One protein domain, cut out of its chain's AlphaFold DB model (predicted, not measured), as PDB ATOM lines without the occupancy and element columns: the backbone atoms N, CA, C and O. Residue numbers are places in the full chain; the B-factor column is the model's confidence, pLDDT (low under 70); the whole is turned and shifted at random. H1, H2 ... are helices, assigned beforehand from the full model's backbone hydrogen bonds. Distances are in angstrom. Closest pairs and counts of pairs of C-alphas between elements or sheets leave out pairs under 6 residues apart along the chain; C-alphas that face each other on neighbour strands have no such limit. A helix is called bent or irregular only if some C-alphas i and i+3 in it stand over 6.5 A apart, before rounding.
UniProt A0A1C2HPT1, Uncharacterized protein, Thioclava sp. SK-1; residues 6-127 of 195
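Overview. This is residues 6 to 127 of the 195 residues of an uncharacterized protein of Thioclava sp. SK-1 (UniProt A0A1C2HPT1). Two loose helical lobes stand end to end, with a thin tail at one end: the first lobe holds H1, H2, H3 and H4, with H1 packed on H2 and H4, and the second holds H5, H6 and H7, with a long loop, residues 96 to 117, that runs out and folds back to H7. The chain passes from H4 into the second lobe through residues 72 to 75, while residues 6 to 13 stick out beyond the first lobe. The printed part has 122 residues with seven named helices, H1 to H7 in that order, and no named strand; the class is all helix, with 62 residues in the helices. It is elongated, 57 by 32 by 20 A, and only just loose, close to compact, with a radius of gyration of the C-alphas of 16.8 A.

Arrangement. H4, residues 60 to 71, touches H1, residues 20 to 27, with residues 67 to 71 alone; the closest C-alphas, of Leu 27 and Glu 71, are 7.1 A apart, and the helices run the same way at a steep tilt of 43 degrees. H1 is the hub and also touches H2, residues 31 to 40, about perpendicular at 82 degrees; their closest C-alphas, of Ser 24 and Arg 31, are 5.2 A apart. H3, residues 50 to 55, only just touches H1 and H2, with 3 pairs of C-alphas within 8 A each; the closest are Val 20 and Gly 54, 5.8 A, and Ser 35 and Ala 53, 6.5 A. H7, residues 118 to 127, is close to but not clearly touching H4, with the closest C-alphas, of Asp 69 and Arg 118, 6.5 A apart. H5, residues 76 to 82, and H7 are near each other. H5 touches H6, residues 87 to 95, opposite ways at a steep tilt of 65 degrees; the closest C-alphas, of Ala 80 and Met 90, are 5.4 A apart. H6 is apart from H4 and H7, among others. Every O i to N i+4 pair is within hydrogen-bond range in H1, H2, H3, H6 and H7, against 6 of 8 in H4 and 1 of 3 in H5, where 3 of 4 O i to N i+3 pairs are.

Along the chain. H1 begins at C-alpha 20, (119.906, 37.844, 51.212), and is 10.5 A long. H2 measures 14.3 A, H3 8.8 A, H4 15.6 A, H5 9.7 A and H6 12.2 A. H4 and H5 are only just irregular: C-alphas 62 and 65, and C-alphas 77 and 80, are 6.9 A apart. H7, 14.5 A, ends at C-alpha 127, (139.619, 25.767, 77.177).

Size, cuts and confidence. The two C-alphas farthest apart, of Gly 9 and Phe 88, are 58.5 A apart. The printed part has no cut, and the link H6 to H7, 22 residues, is long. Residues 6 to 7, 9 to 14 and 104 to 113 have pLDDT under 70; the mean of the printed part is 82.7.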
ATOM      1  N   VAL A   6     121.945  24.520  35.986       63.88
ATOM      2  CA  VAL A   6     122.482  24.977  34.695       63.88
ATOM      3  C   VAL A   6     122.039  26.415  34.458       63.88
ATOM      4  O   VAL A   6     120.852  26.696  34.289       63.88
ATOM      5  N   VAL A   7     122.996  27.337  34.440       65.12
ATOM      6  CA  VAL A   7     122.762  28.760  34.189       65.12
ATOM      7  C   VAL A   7     123.490  29.133  32.908       65.12
ATOM      8  O   VAL A   7     124.697  28.944  32.799       65.12
ATOM      9  N   LEU A   8     122.750  29.625  31.910       70.56
ATOM     10  CA  LEU A   8     123.291  29.973  30.585       70.56
ATOM     11  C   LEU A   8     124.104  28.832  29.930       70.56
ATOM     12  O   LEU A   8     125.090  29.077  29.243       70.56
ATOM     13  N   GLY A   9     123.694  27.578  30.148       68.75
ATOM     14  CA  GLY A   9     124.361  26.399  29.582       68.75
ATOM     15  C   GLY A   9     125.628  25.950  30.319       68.75
ATOM     16  O   GLY A   9     126.255  24.989  29.884       68.75
ATOM     17  N   GLN A  10     125.992  26.598  31.430       60.19
ATOM     18  CA  GLN A  10     127.080  26.168  32.308       60.19
ATOM     19  C   GLN A  10     126.517  25.620  33.618       60.19
ATOM     20  O   GLN A  10     125.648  26.231  34.244       60.19
ATOM     21  N   GLU A  11     127.004  24.453  34.025       65.38
ATOM     22  CA  GLU A  11     126.669  23.865  35.315       65.38
ATOM     23  C   GLU A  11     127.395  24.622  36.428       65.38
ATOM     24  O   GLU A  11     128.612  24.811  36.389       65.38
ATOM     25  N   VAL A  12     126.641  25.078  37.425       65.69
ATOM     26  CA  VAL A  12     127.219  25.690  38.620       65.69
ATOM     27  C   VAL A  12     127.797  24.574  39.488       65.69
ATOM     28  O   VAL A  12     127.077  23.945  40.264       65.69
ATOM     29  N   THR A  13     129.098  24.324  39.344       64.31
ATOM     30  CA  THR A  13     129.844  23.333  40.138       64.31
ATOM     31  C   THR A  13     130.003  23.760  41.594       64.31
ATOM     32  O   THR A  13     129.960  22.921  42.487       64.31
ATOM     33  N   GLU A  14     130.119  25.064  41.854       66.38
ATOM     34  CA  GLU A  14     130.260  25.614  43.202       66.38
ATOM     35  C   GLU A  14     129.470  26.918  43.360       66.38
ATOM     36  O   GLU A  14     129.512  27.824  42.518       66.38
ATOM     37  N   ARG A  15     128.742  27.047  44.475       71.06
ATOM     38  CA  ARG A  15     128.049  28.290  44.820       71.06
ATOM     39  C   ARG A  15     129.077  29.285  45.352       71.06
ATOM     40  O   ARG A  15     129.487  29.200  46.499       71.06
ATOM     41  N   ARG A  16     129.447  30.265  44.525       78.44
ATOM     42  CA  ARG A  16     130.429  31.303  44.887       78.44
ATOM     43  C   ARG A  16     129.851  32.455  45.713       78.44
ATOM     44  O   ARG A  16     130.559  33.046  46.519       78.44
ATOM     45  N   PHE A  17     128.569  32.772  45.526       82.00
ATOM     46  CA  PHE A  17     127.926  33.905  46.192       82.00
ATOM     47  C   PHE A  17     126.538  33.567  46.733       82.00
ATOM     48  O   PHE A  17     125.745  32.886  46.077       82.00
ATOM     49  N   HIS A  18     126.217  34.159  47.879       83.44
ATOM     50  CA  HIS A  18     124.879  34.217  48.447       83.44
ATOM     51  C   HIS A  18     124.296  35.627  48.330       83.44
ATOM     52  O   HIS A  18     124.979  36.628  48.520       83.44
ATOM     53  N   SER A  19     123.004  35.710  48.033       86.81
ATOM     54  CA  SER A  19     122.188  36.907  48.256       86.81
ATOM     55  C   SER A  19     121.388  36.764  49.551       86.81
ATOM     56  O   SER A  19     121.183  35.645  50.032       86.81
ATOM     57  N   VAL A  20     120.839  37.869  50.066       85.69
ATOM     58  CA  VAL A  20     119.906  37.844  51.212       85.69
ATOM     59  C   VAL A  20     118.744  36.874  50.972       85.69
ATOM     60  O   VAL A  20     118.357  36.154  51.886       85.69
ATOM     61  N   GLN A  21     118.236  36.794  49.735       86.00
ATOM     62  CA  GLN A  21     117.189  35.837  49.365       86.00
ATOM     63  C   GLN A  21     117.667  34.389  49.528       86.00
ATOM     64  O   GLN A  21     117.020  33.609  50.211       86.00
ATOM     65  N   SER A  22     118.837  34.042  48.983       85.12
ATOM     66  CA  SER A  22     119.348  32.672  49.108       85.12
ATOM     67  C   SER A  22     119.644  32.266  50.558       85.12
ATOM     68  O   SER A  22     119.505  31.097  50.894       85.12
ATOM     69  N   LEU A  23     120.030  33.217  51.419       84.62
ATOM     70  CA  LEU A  23     120.241  32.978  52.853       84.62
ATOM     71  C   LEU A  23     118.909  32.800  53.592       84.62
ATOM     72  O   LEU A  23     118.790  31.931  54.448       84.62
ATOM     73  N   SER A  24     117.910  33.615  53.241       86.19
ATOM     74  CA  SER A  24     116.527  33.486  53.712       86.19
ATOM     75  C   SER A  24     115.974  32.096  53.397       86.19
ATOM     76  O   SER A  24     115.422  31.444  54.281       86.19
ATOM     77  N   ASP A  25     116.174  31.624  52.166       86.38
ATOM     78  CA  ASP A  25     115.692  30.318  51.715       86.38
ATOM     79  C   ASP A  25     116.435  29.168  52.412       86.38
ATOM     80  O   ASP A  25     115.796  28.246  52.919       86.38
ATOM     81  N   ALA A  26     117.768  29.253  52.509       82.94
ATOM     82  CA  ALA A  26     118.596  28.240  53.167       82.94
ATOM     83  C   ALA A  26     118.247  28.078  54.655       82.94
ATOM     84  O   ALA A  26     118.024  26.966  55.123       82.94
ATOM     85  N   LEU A  27     118.126  29.191  55.386       81.12
ATOM     86  CA  LEU A  27     117.857  29.180  56.827       81.12
ATOM     87  C   LEU A  27     116.363  29.178  57.172       81.12
ATOM     88  O   LEU A  27     116.003  29.172  58.349       81.12
ATOM     89  N   ARG A  28     115.478  29.214  56.166       84.00
ATOM     90  CA  ARG A  28     114.016  29.338  56.327       84.00
ATOM     91  C   ARG A  28     113.610  30.520  57.218       84.00
ATOM     92  O   ARG A  28     112.643  30.456  57.977       84.00
ATOM     93  N   ILE A  29     114.356  31.617  57.127       82.56
ATOM     94  CA  ILE A  29     114.102  32.860  57.858       82.56
ATOM     95  C   ILE A  29     113.530  33.870  56.877       82.56
ATOM     96  O   ILE A  29     114.135  34.125  55.848       82.56
ATOM     97  N   GLU A  30     112.406  34.497  57.223       85.75
ATOM     98  CA  GLU A  30     111.795  35.544  56.396       85.75
ATOM     99  C   GLU A  30     112.812  36.633  55.997       85.75
ATOM    100  O   GLU A  30     113.609  37.101  56.813       85.75
ATOM    101  N   ARG A  31     112.779  37.043  54.725       83.44
ATOM    102  CA  ARG A  31     113.793  37.908  54.104       83.44
ATOM    103  C   ARG A  31     114.056  39.207  54.867       83.44
ATOM    104  O   ARG A  31     115.219  39.553  55.079       83.44
ATOM    105  N   ARG A  32     113.023  39.935  55.312       83.69
ATOM    106  CA  ARG A  32     113.213  41.183  56.076       83.69
ATOM    107  C   ARG A  32     113.890  40.904  57.412       83.69
ATOM    108  O   ARG A  32     114.745  41.682  57.835       83.69
ATOM    109  N   ARG A  33     113.549  39.798  58.077       82.31
ATOM    110  CA  ARG A  33     114.233  39.343  59.295       82.31
ATOM    111  C   ARG A  33     115.692  38.979  59.018       82.31
ATOM    112  O   ARG A  33     116.543  39.383  59.805       82.31
ATOM    113  N   MET A  34     115.987  38.301  57.910       84.81
ATOM    114  CA  MET A  34     117.361  37.998  57.491       84.81
ATOM    115  C   MET A  34     118.173  39.281  57.256       84.81
ATOM    116  O   MET A  34     119.254  39.429  57.816       84.81
ATOM    117  N   SER A  35     117.620  40.259  56.529       85.12
ATOM    118  CA  SER A  35     118.271  41.563  56.318       85.12
ATOM    119  C   SER A  35     118.599  42.262  57.644       85.12
ATOM    120  O   SER A  35     119.738  42.669  57.865       85.12
ATOM    121  N   ARG A  36     117.650  42.315  58.594       82.94
ATOM    122  CA  ARG A  36     117.899  42.892  59.931       82.94
ATOM    123  C   ARG A  36     118.971  42.138  60.719       82.94
ATOM    124  O   ARG A  36     119.746  42.767  61.434       82.94
ATOM    125  N   LEU A  37     119.004  40.807  60.630       80.56
ATOM    126  CA  LEU A  37     120.033  39.996  61.286       80.56
ATOM    127  C   LEU A  37     121.417  40.308  60.712       80.56
ATOM    128  O   LEU A  37     122.340  40.592  61.472       80.56
ATOM    129  N   LEU A  38     121.545  40.348  59.388       84.38
ATOM    130  CA  LEU A  38     122.804  40.683  58.724       84.38
ATOM    131  C   LEU A  38     123.256  42.122  59.018       84.38
ATOM    132  O   LEU A  38     124.453  42.358  59.153       84.38
ATOM    133  N   GLN A  39     122.326  43.068  59.204       85.44
ATOM    134  CA  GLN A  39     122.650  44.419  59.683       85.44
ATOM    135  C   GLN A  39     123.223  44.406  61.106       85.44
ATOM    136  O   GLN A  39     124.230  45.056  61.378       85.44
ATOM    137  N   LYS A  40     122.630  43.630  62.024       80.81
ATOM    138  CA  LYS A  40     123.137  43.505  63.405       80.81
ATOM    139  C   LYS A  40     124.532  42.899  63.468       80.81
ATOM    140  O   LYS A  40     125.336  43.333  64.291       80.81
ATOM    141  N   LEU A  41     124.797  41.947  62.578       80.25
ATOM    142  CA  LEU A  41     126.092  41.292  62.401       80.25
ATOM    143  C   LEU A  41     127.089  42.141  61.588       80.25
ATOM    144  O   LEU A  41     128.202  41.692  61.334       80.25
ATOM    145  N   GLY A  42     126.709  43.354  61.162       83.62
ATOM    146  CA  GLY A  42     127.576  44.279  60.425       83.62
ATOM    147  C   GLY A  42     127.863  43.877  58.976       83.62
ATOM    148  O   GLY A  42     128.716  44.482  58.336       83.62
ATOM    149  N   LYS A  43     127.166  42.866  58.444       84.88
ATOM    150  CA  LYS A  43     127.315  42.388  57.059       84.88
ATOM    151  C   LYS A  43     126.513  43.219  56.057       84.88
ATOM    152  O   LYS A  43     126.822  43.219  54.873       84.88
ATOM    153  N   VAL A  44     125.488  43.927  56.525       85.50
ATOM    154  CA  VAL A  44     124.680  44.866  55.733       85.50
ATOM    155  C   VAL A  44     124.730  46.235  56.419       85.50
ATOM    156  O   VAL A  44     124.639  46.275  57.649       85.50
ATOM    157  N   PRO A  45     124.848  47.355  55.682       83.44
ATOM    158  CA  PRO A  45     124.795  48.686  56.280       83.44
ATOM    159  C   PRO A  45     123.513  48.906  57.091       83.44
ATOM    160  O   PRO A  45     122.414  48.546  56.659       83.44
ATOM    161  N   VAL A  46     123.649  49.508  58.273       82.19
ATOM    162  CA  VAL A  46     122.504  49.823  59.136       82.19
ATOM    163  C   VAL A  46     121.585  50.806  58.413       82.19
ATOM    164  O   VAL A  46     122.038  51.839  57.931       82.19
ATOM    165  N   GLY A  47     120.291  50.487  58.352       80.88
ATOM    166  CA  GLY A  47     119.294  51.333  57.691       80.88
ATOM    167  C   GLY A  47     119.137  51.086  56.189       80.88
ATOM    168  O   GLY A  47     118.280  51.720  55.580       80.88
ATOM    169  N   ALA A  48     119.888  50.143  55.605       83.50
ATOM    170  CA  ALA A  48     119.671  49.723  54.224       83.50
ATOM    171  C   ALA A  48     118.236  49.201  54.033       83.50
ATOM    172  O   ALA A  48     117.741  48.370  54.808       83.50
ATOM    173  N   SER A  49     117.579  49.678  52.978       84.25
ATOM    174  CA  SER A  49     116.277  49.190  52.535       84.25
ATOM    175  C   SER A  49     116.358  47.732  52.067       84.25
ATOM    176  O   SER A  49     117.425  47.206  51.751       84.25
ATOM    177  N   ASP A  50     115.213  47.049  51.980       76.81
ATOM    178  CA  ASP A  50     115.168  45.665  51.483       76.81
ATOM    179  C   ASP A  50     115.602  45.543  50.007       76.81
ATOM    180  O   ASP A  50     116.119  44.501  49.591       76.81
ATOM    181  N   ALA A  51     115.430  46.614  49.223       82.25
ATOM    182  CA  ALA A  51     115.915  46.692  47.850       82.25
ATOM    183  C   ALA A  51     117.448  46.765  47.813       82.25
ATOM    184  O   ALA A  51     118.077  45.959  47.132       82.25
ATOM    185  N   GLU A  52     118.048  47.660  48.603       83.62
ATOM    186  CA  GLU A  52     119.507  47.803  48.708       83.62
ATOM    187  C   GLU A  52     120.156  46.535  49.274       83.62
ATOM    188  O   GLU A  52     121.124  46.027  48.713       83.62
ATOM    189  N   ALA A  53     119.575  45.954  50.328       81.56
ATOM    190  CA  ALA A  53     120.043  44.693  50.895       81.56
ATOM    191  C   ALA A  53     119.947  43.532  49.887       81.56
ATOM    192  O   ALA A  53     120.815  42.663  49.856       81.56
ATOM    193  N   GLY A  54     118.920  43.523  49.030       80.06
ATOM    194  CA  GLY A  54     118.736  42.511  47.987       80.06
ATOM    195  C   GLY A  54     119.800  42.533  46.881       80.06
ATOM    196  O   GLY A  54     119.990  41.521  46.199       80.06
ATOM    197  N   LEU A  55     120.505  43.655  46.712       84.75
ATOM    198  CA  LEU A  55     121.595  43.794  45.743       84.75
ATOM    199  C   LEU A  55     122.928  43.251  46.269       84.75
ATOM    200  O   LEU A  55     123.801  42.914  45.469       84.75
ATOM    201  N   LEU A  56     123.075  43.111  47.588       85.81
ATOM    202  CA  LEU A  56     124.311  42.638  48.201       85.81
ATOM    203  C   LEU A  56     124.585  41.169  47.864       85.81
ATOM    204  O   LEU A  56     123.683  40.322  47.802       85.81
ATOM    205  N   ARG A  57     125.869  40.883  47.644       86.75
ATOM    206  CA  ARG A  57     126.398  39.544  47.403       86.75
ATOM    207  C   ARG A  57     127.472  39.256  48.431       86.75
ATOM    208  O   ARG A  57     128.398  40.039  48.596       86.75
ATOM    209  N   PHE A  58     127.309  38.135  49.110       85.12
ATOM    210  CA  PHE A  58     128.228  37.633  50.113       85.12
ATOM    211  C   PHE A  58     129.009  36.487  49.490       85.12
ATOM    212  O   PHE A  58     128.396  35.573  48.933       85.12
ATOM    213  N   GLU A  59     130.334  36.538  49.557       83.75
ATOM    214  CA  GLU A  59     131.189  35.401  49.214       83.75
ATOM    215  C   GLU A  59     130.749  34.186  50.041       83.75
ATOM    216  O   GLU A  59     130.522  34.290  51.251       83.75
ATOM    217  N   ALA A  60     130.582  33.033  49.394       80.62
ATOM    218  CA  ALA A  60     130.072  31.846  50.070       80.62
ATOM    219  C   ALA A  60     130.982  31.427  51.222       80.62
ATOM    220  O   ALA A  60     130.508  31.275  52.344       80.62
ATOM    221  N   ASN A  61     132.293  31.396  50.990       77.88
ATOM    222  CA  ASN A  61     133.279  31.062  52.016       77.88
ATOM    223  C   ASN A  61     133.239  32.018  53.220       77.88
ATOM    224  O   ASN A  61     133.485  31.591  54.344       77.88
ATOM    225  N   GLU A  62     132.888  33.291  53.014       77.50
ATOM    226  CA  GLU A  62     132.799  34.276  54.097       77.50
ATOM    227  C   GLU A  62     131.534  34.126  54.950       77.50
ATOM    228  O   GLU A  62     131.503  34.590  56.094       77.50
ATOM    229  N   ILE A  63     130.473  33.518  54.404       82.38
ATOM    230  CA  ILE A  63     129.168  33.426  55.065       82.38
ATOM    231  C   ILE A  63     128.792  32.012  55.502       82.38
ATOM    232  O   ILE A  63     127.914  31.872  56.352       82.38
ATOM    233  N   THR A  64     129.474  30.974  55.004       82.25
ATOM    234  CA  THR A  64     129.264  29.575  55.412       82.25
ATOM    235  C   THR A  64     129.340  29.422  56.923       82.25
ATOM    236  O   THR A  64     128.458  28.828  57.532       82.25
ATOM    237  N   THR A  65     130.337  30.038  57.552       83.31
ATOM    238  CA  THR A  65     130.504  30.040  59.008       83.31
ATOM    239  C   THR A  65     129.264  30.574  59.733       83.31
ATOM    240  O   THR A  65     128.788  29.959  60.683       83.31
ATOM    241  N   LEU A  66     128.702  31.681  59.244       82.81
ATOM    242  CA  LEU A  66     127.501  32.310  59.794       82.81
ATOM    243  C   LEU A  66     126.255  31.444  59.566       82.81
ATOM    244  O   LEU A  66     125.409  31.367  60.451       82.81
ATOM    245  N   LEU A  67     126.148  30.774  58.414       82.25
ATOM    246  CA  LEU A  67     125.077  29.810  58.139       82.25
ATOM    247  C   LEU A  67     125.122  28.640  59.125       82.25
ATOM    248  O   LEU A  67     124.122  28.362  59.781       82.25
ATOM    249  N   THR A  68     126.292  28.022  59.290       86.19
ATOM    250  CA  THR A  68     126.488  26.928  60.247       86.19
ATOM    251  C   THR A  68     126.181  27.372  61.676       86.19
ATOM    252  O   THR A  68     125.541  26.632  62.421       86.19
ATOM    253  N   ASP A  69     126.568  28.589  62.065       88.56
ATOM    254  CA  ASP A  69     126.250  29.127  63.391       88.56
ATOM    255  C   ASP A  69     124.752  29.324  63.606       88.56
ATOM    256  O   ASP A  69     124.278  29.093  64.712       88.56
ATOM    257  N   PHE A  70     124.003  29.734  62.576       84.12
ATOM    258  CA  PHE A  70     122.546  29.842  62.656       84.12
ATOM    259  C   PHE A  70     121.868  28.473  62.736       84.12
ATOM    260  O   PHE A  70     120.939  28.309  63.523       84.12
ATOM    261  N   GLU A  71     122.319  27.504  61.939       85.75
ATOM    262  CA  GLU A  71     121.764  26.144  61.923       85.75
ATOM    263  C   GLU A  71     122.025  25.394  63.228       85.75
ATOM    264  O   GLU A  71     121.173  24.646  63.702       85.75
ATOM    265  N   THR A  72     123.198  25.611  63.824       90.62
ATOM    266  CA  THR A  72     123.626  24.952  65.064       90.62
ATOM    267  C   THR A  72     123.421  25.822  66.303       90.62
ATOM    268  O   THR A  72     123.915  25.484  67.376       90.62
ATOM    269  N   ALA A  73     122.714  26.948  66.173       90.38
ATOM    270  CA  ALA A  73     122.549  27.907  67.252       90.38
ATOM    271  C   ALA A  73     121.847  27.272  68.460       90.38
ATOM    272  O   ALA A  73     120.776  26.680  68.328       90.38
ATOM    273  N   ILE A  74     122.415  27.464  69.647       92.06
ATOM    274  CA  ILE A  74     121.882  26.929  70.900       92.06
ATOM    275  C   ILE A  74     121.044  28.011  71.590       92.06
ATOM    276  O   ILE A  74     121.568  29.098  71.875       92.06
ATOM    277  N   PRO A  75     119.746  27.776  71.854       90.56
ATOM    278  CA  PRO A  75     118.909  28.701  72.611       90.56
ATOM    279  C   PRO A  75     119.419  28.884  74.039       90.56
ATOM    280  O   PRO A  75     119.835  27.924  74.675       90.56
ATOM    281  N   MET A  76     119.297  30.092  74.597       89.56
ATOM    282  CA  MET A  76     119.735  30.407  75.970       89.56
ATOM    283  C   MET A  76     119.226  29.416  77.032       89.56
ATOM    284  O   MET A  76     119.923  29.161  78.010       89.56
ATOM    285  N   VAL A  77     118.026  28.862  76.842       89.25
ATOM    286  CA  VAL A  77     117.428  27.878  77.758       89.25
ATOM    287  C   VAL A  77     118.183  26.545  77.800       89.25
ATOM    288  O   VAL A  77     118.157  25.890  78.830       89.25
ATOM    289  N   GLU A  78     118.887  26.181  76.726       94.00
ATOM    290  CA  GLU A  78     119.675  24.945  76.606       94.00
ATOM    291  C   GLU A  78     121.160  25.160  76.940       94.00
ATOM    292  O   GLU A  78     121.893  24.200  77.157       94.00
ATOM    293  N   VAL A  79     121.625  26.414  77.010       94.62
ATOM    294  CA  VAL A  79     123.053  26.726  77.206       94.62
ATOM    295  C   VAL A  79     123.584  26.182  78.525       94.62
ATOM    296  O   VAL A  79     124.706  25.691  78.549       94.62
ATOM    297  N   ALA A  80     122.808  26.268  79.611       94.94
ATOM    298  CA  ALA A  80     123.250  25.800  80.925       94.94
ATOM    299  C   ALA A  80     123.601  24.303  80.890       94.94
ATOM    300  O   ALA A  80     124.710  23.924  81.267       94.94
ATOM    301  N   ASP A  81     122.706  23.491  80.328       96.00
ATOM    302  CA  ASP A  81     122.930  22.057  80.140       96.00
ATOM    303  C   ASP A  81     124.091  21.811  79.167       96.00
ATOM    304  O   ASP A  81     124.978  21.001  79.446       96.00
ATOM    305  N   TYR A  82     124.141  22.570  78.066       96.62
ATOM    306  CA  TYR A  82     125.178  22.437  77.044       96.62
ATOM    307  C   TYR A  82     126.592  22.691  77.566       96.62
ATOM    308  O   TYR A  82     127.518  22.031  77.117       96.62
ATOM    309  N   ILE A  83     126.781  23.627  78.503       96.00
ATOM    310  CA  ILE A  83     128.105  23.929  79.074       96.00
ATOM    311  C   ILE A  83     128.365  23.217  80.408       96.00
ATOM    312  O   ILE A  83     129.374  23.481  81.065       96.00
ATOM    313  N   GLY A  84     127.448  22.344  80.840       95.12
ATOM    314  CA  GLY A  84     127.555  21.621  82.106       95.12
ATOM    315  C   GLY A  84     127.551  22.555  83.315       95.12
ATOM    316  O   GLY A  84     128.343  22.370  84.234       95.12
ATOM    317  N   ALA A  85     126.712  23.591  83.307       94.56
ATOM    318  CA  ALA A  85     126.606  24.575  84.379       94.56
ATOM    319  C   ALA A  85     125.190  24.624  84.961       94.56
ATOM    320  O   ALA A  85     124.202  24.310  84.303       94.56
ATOM    321  N   SER A  86     125.067  25.107  86.197       92.12
ATOM    322  CA  SER A  86     123.754  25.500  86.723       92.12
ATOM    323  C   SER A  86     123.201  26.728  85.986       92.12
ATOM    324  O   SER A  86     123.960  27.553  85.467       92.12
ATOM    325  N   LEU A  87     121.875  26.917  86.015       91.00
ATOM    326  CA  LEU A  87     121.219  28.096  85.432       91.00
ATOM    327  C   LEU A  87     121.821  29.413  85.953       91.00
ATOM    328  O   LEU A  87     122.051  30.341  85.181       91.00
ATOM    329  N   PHE A  88     122.112  29.476  87.255       90.62
ATOM    330  CA  PHE A  88     122.713  30.650  87.884       90.62
ATOM    331  C   PHE A  88     124.137  30.918  87.374       90.62
ATOM    332  O   PHE A  88     124.477  32.058  87.054       90.62
ATOM    333  N   GLN A  89     124.967  29.877  87.242       92.19
ATOM    334  CA  GLN A  89     126.314  30.014  86.679       92.19
ATOM    335  C   GLN A  89     126.260  30.480  85.224       92.19
ATOM    336  O   GLN A  89     126.958  31.428  84.882       92.19
ATOM    337  N   MET A  90     125.391  29.893  84.394       93.81
ATOM    338  CA  MET A  90     125.209  30.326  83.003       93.81
ATOM    339  C   MET A  90     124.818  31.807  82.918       93.81
ATOM    340  O   MET A  90     125.434  32.563  82.173       93.81
ATOM    341  N   GLN A  91     123.854  32.253  83.731       91.31
ATOM    342  CA  GLN A  91     123.452  33.662  83.775       91.31
ATOM    343  C   GLN A  91     124.594  34.583  84.210       91.31
ATOM    344  O   GLN A  91     124.737  35.672  83.658       91.31
ATOM    345  N   THR A  92     125.411  34.143  85.167       91.44
ATOM    346  CA  THR A  92     126.573  34.907  85.633       91.44
ATOM    347  C   THR A  92     127.624  35.024  84.523       91.44
ATOM    348  O   THR A  92     128.111  36.122  84.271       91.44
ATOM    349  N   LEU A  93     127.927  33.929  83.815       92.81
ATOM    350  CA  LEU A  93     128.861  33.918  82.680       92.81
ATOM    351  C   LEU A  93     128.387  34.826  81.543       92.81
ATOM    352  O   LEU A  93     129.182  35.566  80.971       92.81
ATOM    353  N   TYR A  94     127.088  34.788  81.238       90.94
ATOM    354  CA  TYR A  94     126.478  35.649  80.230       90.94
ATOM    355  C   TYR A  94     126.533  37.129  80.630       90.94
ATOM    356  O   TYR A  94     126.878  37.978  79.815       90.94
ATOM    357  N   ALA A  95     126.223  37.449  81.890       88.75
ATOM    358  CA  ALA A  95     126.276  38.818  82.399       88.75
ATOM    359  C   ALA A  95     127.704  39.386  82.451       88.75
ATOM    360  O   ALA A  95     127.874  40.595  82.328       88.75
ATOM    361  N   ALA A  96     128.706  38.525  82.629       89.56
ATOM    362  CA  ALA A  96     130.121  38.886  82.633       89.56
ATOM    363  C   ALA A  96     130.777  38.830  81.240       89.56
ATOM    364  O   ALA A  96     131.997  38.927  81.156       89.56
ATOM    365  N   GLU A  97     129.997  38.617  80.172       90.00
ATOM    366  CA  GLU A  97     130.478  38.516  78.784       90.00
ATOM    367  C   GLU A  97     131.533  37.408  78.561       90.00
ATOM    368  O   GLU A  97     132.224  37.379  77.551       90.00
ATOM    369  N   MET A  98     131.625  36.426  79.468       89.88
ATOM    370  CA  MET A  98     132.477  35.243  79.279       89.88
ATOM    371  C   MET A  98     131.917  34.287  78.224       89.88
ATOM    372  O   MET A  98     132.666  33.541  77.594       89.88
ATOM    373  N   ILE A  99     130.593  34.294  78.053       91.44
ATOM    374  CA  ILE A  99     129.902  33.653  76.937       91.44
ATOM    375  C   ILE A  99     129.033  34.700  76.244       91.44
ATOM    376  O   ILE A  99     128.148  35.305  76.851       91.44
ATOM    377  N   GLU A 100     129.279  34.908  74.957       87.81
ATOM    378  CA  GLU A 100     128.599  35.943  74.185       87.81
ATOM    379  C   GLU A 100     127.507  35.353  73.285       87.81
ATOM    380  O   GLU A 100     127.699  34.301  72.661       87.81
ATOM    381  N   PRO A 101     126.347  36.024  73.174       87.88
ATOM    382  CA  PRO A 101     125.301  35.598  72.266       87.88
ATOM    383  C   PRO A 101     125.747  35.817  70.819       87.88
ATOM    384  O   PRO A 101     126.374  36.819  70.484       87.88
ATOM    385  N   PHE A 102     125.335  34.921  69.925       84.25
ATOM    386  CA  PHE A 102     125.689  35.011  68.509       84.25
ATOM    387  C   PHE A 102     125.114  36.258  67.833       84.25
ATOM    388  O   PHE A 102     125.742  36.859  66.966       84.25
ATOM    389  N   VAL A 103     123.908  36.662  68.240       76.50
ATOM    390  CA  VAL A 103     123.278  37.897  67.775       76.50
ATOM    391  C   VAL A 103     123.272  38.899  68.931       76.50
ATOM    392  O   VAL A 103     122.479  38.731  69.866       76.50
ATOM    393  N   PRO A 104     124.103  39.957  68.877       67.56
ATOM    394  CA  PRO A 104     124.176  40.951  69.940       67.56
ATOM    395  C   PRO A 104     122.824  41.637  70.174       67.56
ATOM    396  O   PRO A 104     122.141  42.048  69.226       67.56
ATOM    397  N   ARG A 105     122.436  41.827  71.443       63.84
ATOM    398  CA  ARG A 105     121.289  42.681  71.795       63.84
ATOM    399  C   ARG A 105     121.749  44.135  71.806       63.84
ATOM    400  O   ARG A 105     122.327  44.584  72.785       63.84
ATOM    401  N   LYS A 106     121.461  44.881  70.736       55.44
ATOM    402  CA  LYS A 106     121.736  46.329  70.689       55.44
ATOM    403  C   LYS A 106     120.557  47.191  71.175       55.44
ATOM    404  O   LYS A 106     120.778  48.342  71.528       55.44
ATOM    405  N   ALA A 107     119.331  46.652  71.278       51.31
ATOM    406  CA  ALA A 107     118.167  47.389  71.796       51.31
ATOM    407  C   ALA A 107     117.129  46.528  72.561       51.31
ATOM    408  O   ALA A 107     117.050  45.301  72.423       51.31
ATOM    409  N   ARG A 108     116.269  47.181  73.365       42.22
ATOM    410  CA  ARG A 108     115.067  46.549  73.949       42.22
ATOM    411  C   ARG A 108     114.137  46.081  72.817       42.22
ATOM    412  O   ARG A 108     113.742  46.876  71.978       42.22
ATOM    413  N   GLY A 109     113.775  44.794  72.823       46.25
ATOM    414  CA  GLY A 109     112.863  44.180  71.841       46.25
ATOM    415  C   GLY A 109     113.535  43.434  70.679       46.25
ATOM    416  O   GLY A 109     112.832  42.883  69.837       46.25
ATOM    417  N   ASP A 110     114.871  43.372  70.634       48.56
ATOM    418  CA  ASP A 110     115.556  43.087  69.369       48.56
ATOM    419  C   ASP A 110     115.570  41.630  68.877       48.56
ATOM    420  O   ASP A 110     115.688  41.409  67.676       48.56
ATOM    421  N   VAL A 111     115.424  40.620  69.728       50.38
ATOM    422  CA  VAL A 111     115.196  39.222  69.313       50.38
ATOM    423  C   VAL A 111     114.498  38.533  70.485       50.38
ATOM    424  O   VAL A 111     114.948  38.665  71.621       50.38
ATOM    425  N   ARG A 112     113.382  37.828  70.245       55.03
ATOM    426  CA  ARG A 112     112.652  37.105  71.312       55.03
ATOM    427  C   ARG A 112     113.455  35.945  71.912       55.03
ATOM    428  O   ARG A 112     113.159  35.548  73.029       55.03
ATOM    429  N   GLN A 113     114.432  35.415  71.178       66.19
ATOM    430  CA  GLN A 113     115.239  34.260  71.561       66.19
ATOM    431  C   GLN A 113     116.718  34.635  71.473       66.19
ATOM    432  O   GLN A 113     117.215  34.940  70.388       66.19
ATOM    433  N   VAL A 114     117.392  34.673  72.622       78.88
ATOM    434  CA  VAL A 114     118.851  34.800  72.687       78.88
ATOM    435  C   VAL A 114     119.430  33.442  72.311       78.88
ATOM    436  O   VAL A 114     119.034  32.427  72.885       78.88
ATOM    437  N   VAL A 115     120.320  33.431  71.326       87.56
ATOM    438  CA  VAL A 115     120.961  32.218  70.816       87.56
ATOM    439  C   VAL A 115     122.472  32.393  70.799       87.56
ATOM    440  O   VAL A 115     122.970  33.509  70.634       87.56
ATOM    441  N   PHE A 116     123.183  31.287  70.955       92.19
ATOM    442  CA  PHE A 116     124.635  31.218  71.019       92.19
ATOM    443  C   PHE A 116     125.140  30.346  69.879       92.19
ATOM    444  O   PHE A 116     124.527  29.332  69.551       92.19
ATOM    445  N   ALA A 117     126.254  30.734  69.266       92.25
ATOM    446  CA  ALA A 117     126.870  29.911  68.241       92.25
ATOM    447  C   ALA A 117     127.479  28.698  68.938       92.25
ATOM    448  O   ALA A 117     128.272  28.861  69.872       92.25
ATOM    449  N   ARG A 118     127.138  27.494  68.476       94.62
ATOM    450  CA  ARG A 118     127.696  26.257  69.025       94.62
ATOM    451  C   ARG A 118     129.222  26.281  69.024       94.62
ATOM    452  O   ARG A 118     129.822  25.991  70.049       94.62
ATOM    453  N   ARG A 119     129.833  26.768  67.934       93.25
ATOM    454  CA  ARG A 119     131.284  27.004  67.835       93.25
ATOM    455  C   ARG A 119     131.844  27.773  69.033       93.25
ATOM    456  O   ARG A 119     132.898  27.411  69.543       93.25
ATOM    457  N   SER A 120     131.193  28.862  69.438       92.94
ATOM    458  CA  SER A 120     131.693  29.719  70.518       92.94
ATOM    459  C   SER A 120     131.619  29.012  71.870       92.94
ATOM    460  O   SER A 120     132.547  29.114  72.667       92.94
ATOM    461  N   LEU A 121     130.544  28.257  72.111       95.44
ATOM    462  CA  LEU A 121     130.404  27.442  73.320       95.44
ATOM    463  C   LEU A 121     131.404  26.278  73.332       95.44
ATOM    464  O   LEU A 121     132.017  26.015  74.361       95.44
ATOM    465  N   ASP A 122     131.638  25.642  72.185       95.62
ATOM    466  CA  ASP A 122     132.644  24.588  72.030       95.62
ATOM    467  C   ASP A 122     134.060  25.120  72.260       95.62
ATOM    468  O   ASP A 122     134.854  24.469  72.930       95.62
ATOM    469  N   ALA A 123     134.374  26.323  71.771       94.19
ATOM    470  CA  ALA A 123     135.657  26.973  72.035       94.19
ATOM    471  C   ALA A 123     135.846  27.262  73.531       94.19
ATOM    472  O   ALA A 123     136.929  27.056  74.075       94.19
ATOM    473  N   PHE A 124     134.787  27.692  74.217       94.88
ATOM    474  CA  PHE A 124     134.807  27.855  75.667       94.88
ATOM    475  C   PHE A 124     135.033  26.516  76.393       94.88
ATOM    476  O   PHE A 124     135.902  26.428  77.260       94.88
ATOM    477  N   LEU A 125     134.323  25.453  76.002       95.12
ATOM    478  CA  LEU A 125     134.497  24.107  76.559       95.12
ATOM    479  C   LEU A 125     135.879  23.512  76.265       95.12
ATOM    480  O   LEU A 125     136.428  22.801  77.106       95.12
ATOM    481  N   ALA A 126     136.465  23.822  75.108       94.75
ATOM    482  CA  ALA A 126     137.809  23.389  74.743       94.75
ATOM    483  C   ALA A 126     138.862  23.941  75.713       94.75
ATOM    484  O   ALA A 126     139.725  23.197  76.159       94.75
ATOM    485  N   ARG A 127     138.727  25.198  76.150       94.12
ATOM    486  CA  ARG A 127     139.619  25.767  77.177       94.12
ATOM    487  C   ARG A 127     139.537  25.017  78.507       94.12
ATOM    488  O   ARG A 127     140.529  24.901  79.213       94.12
TER     489      ARG A 127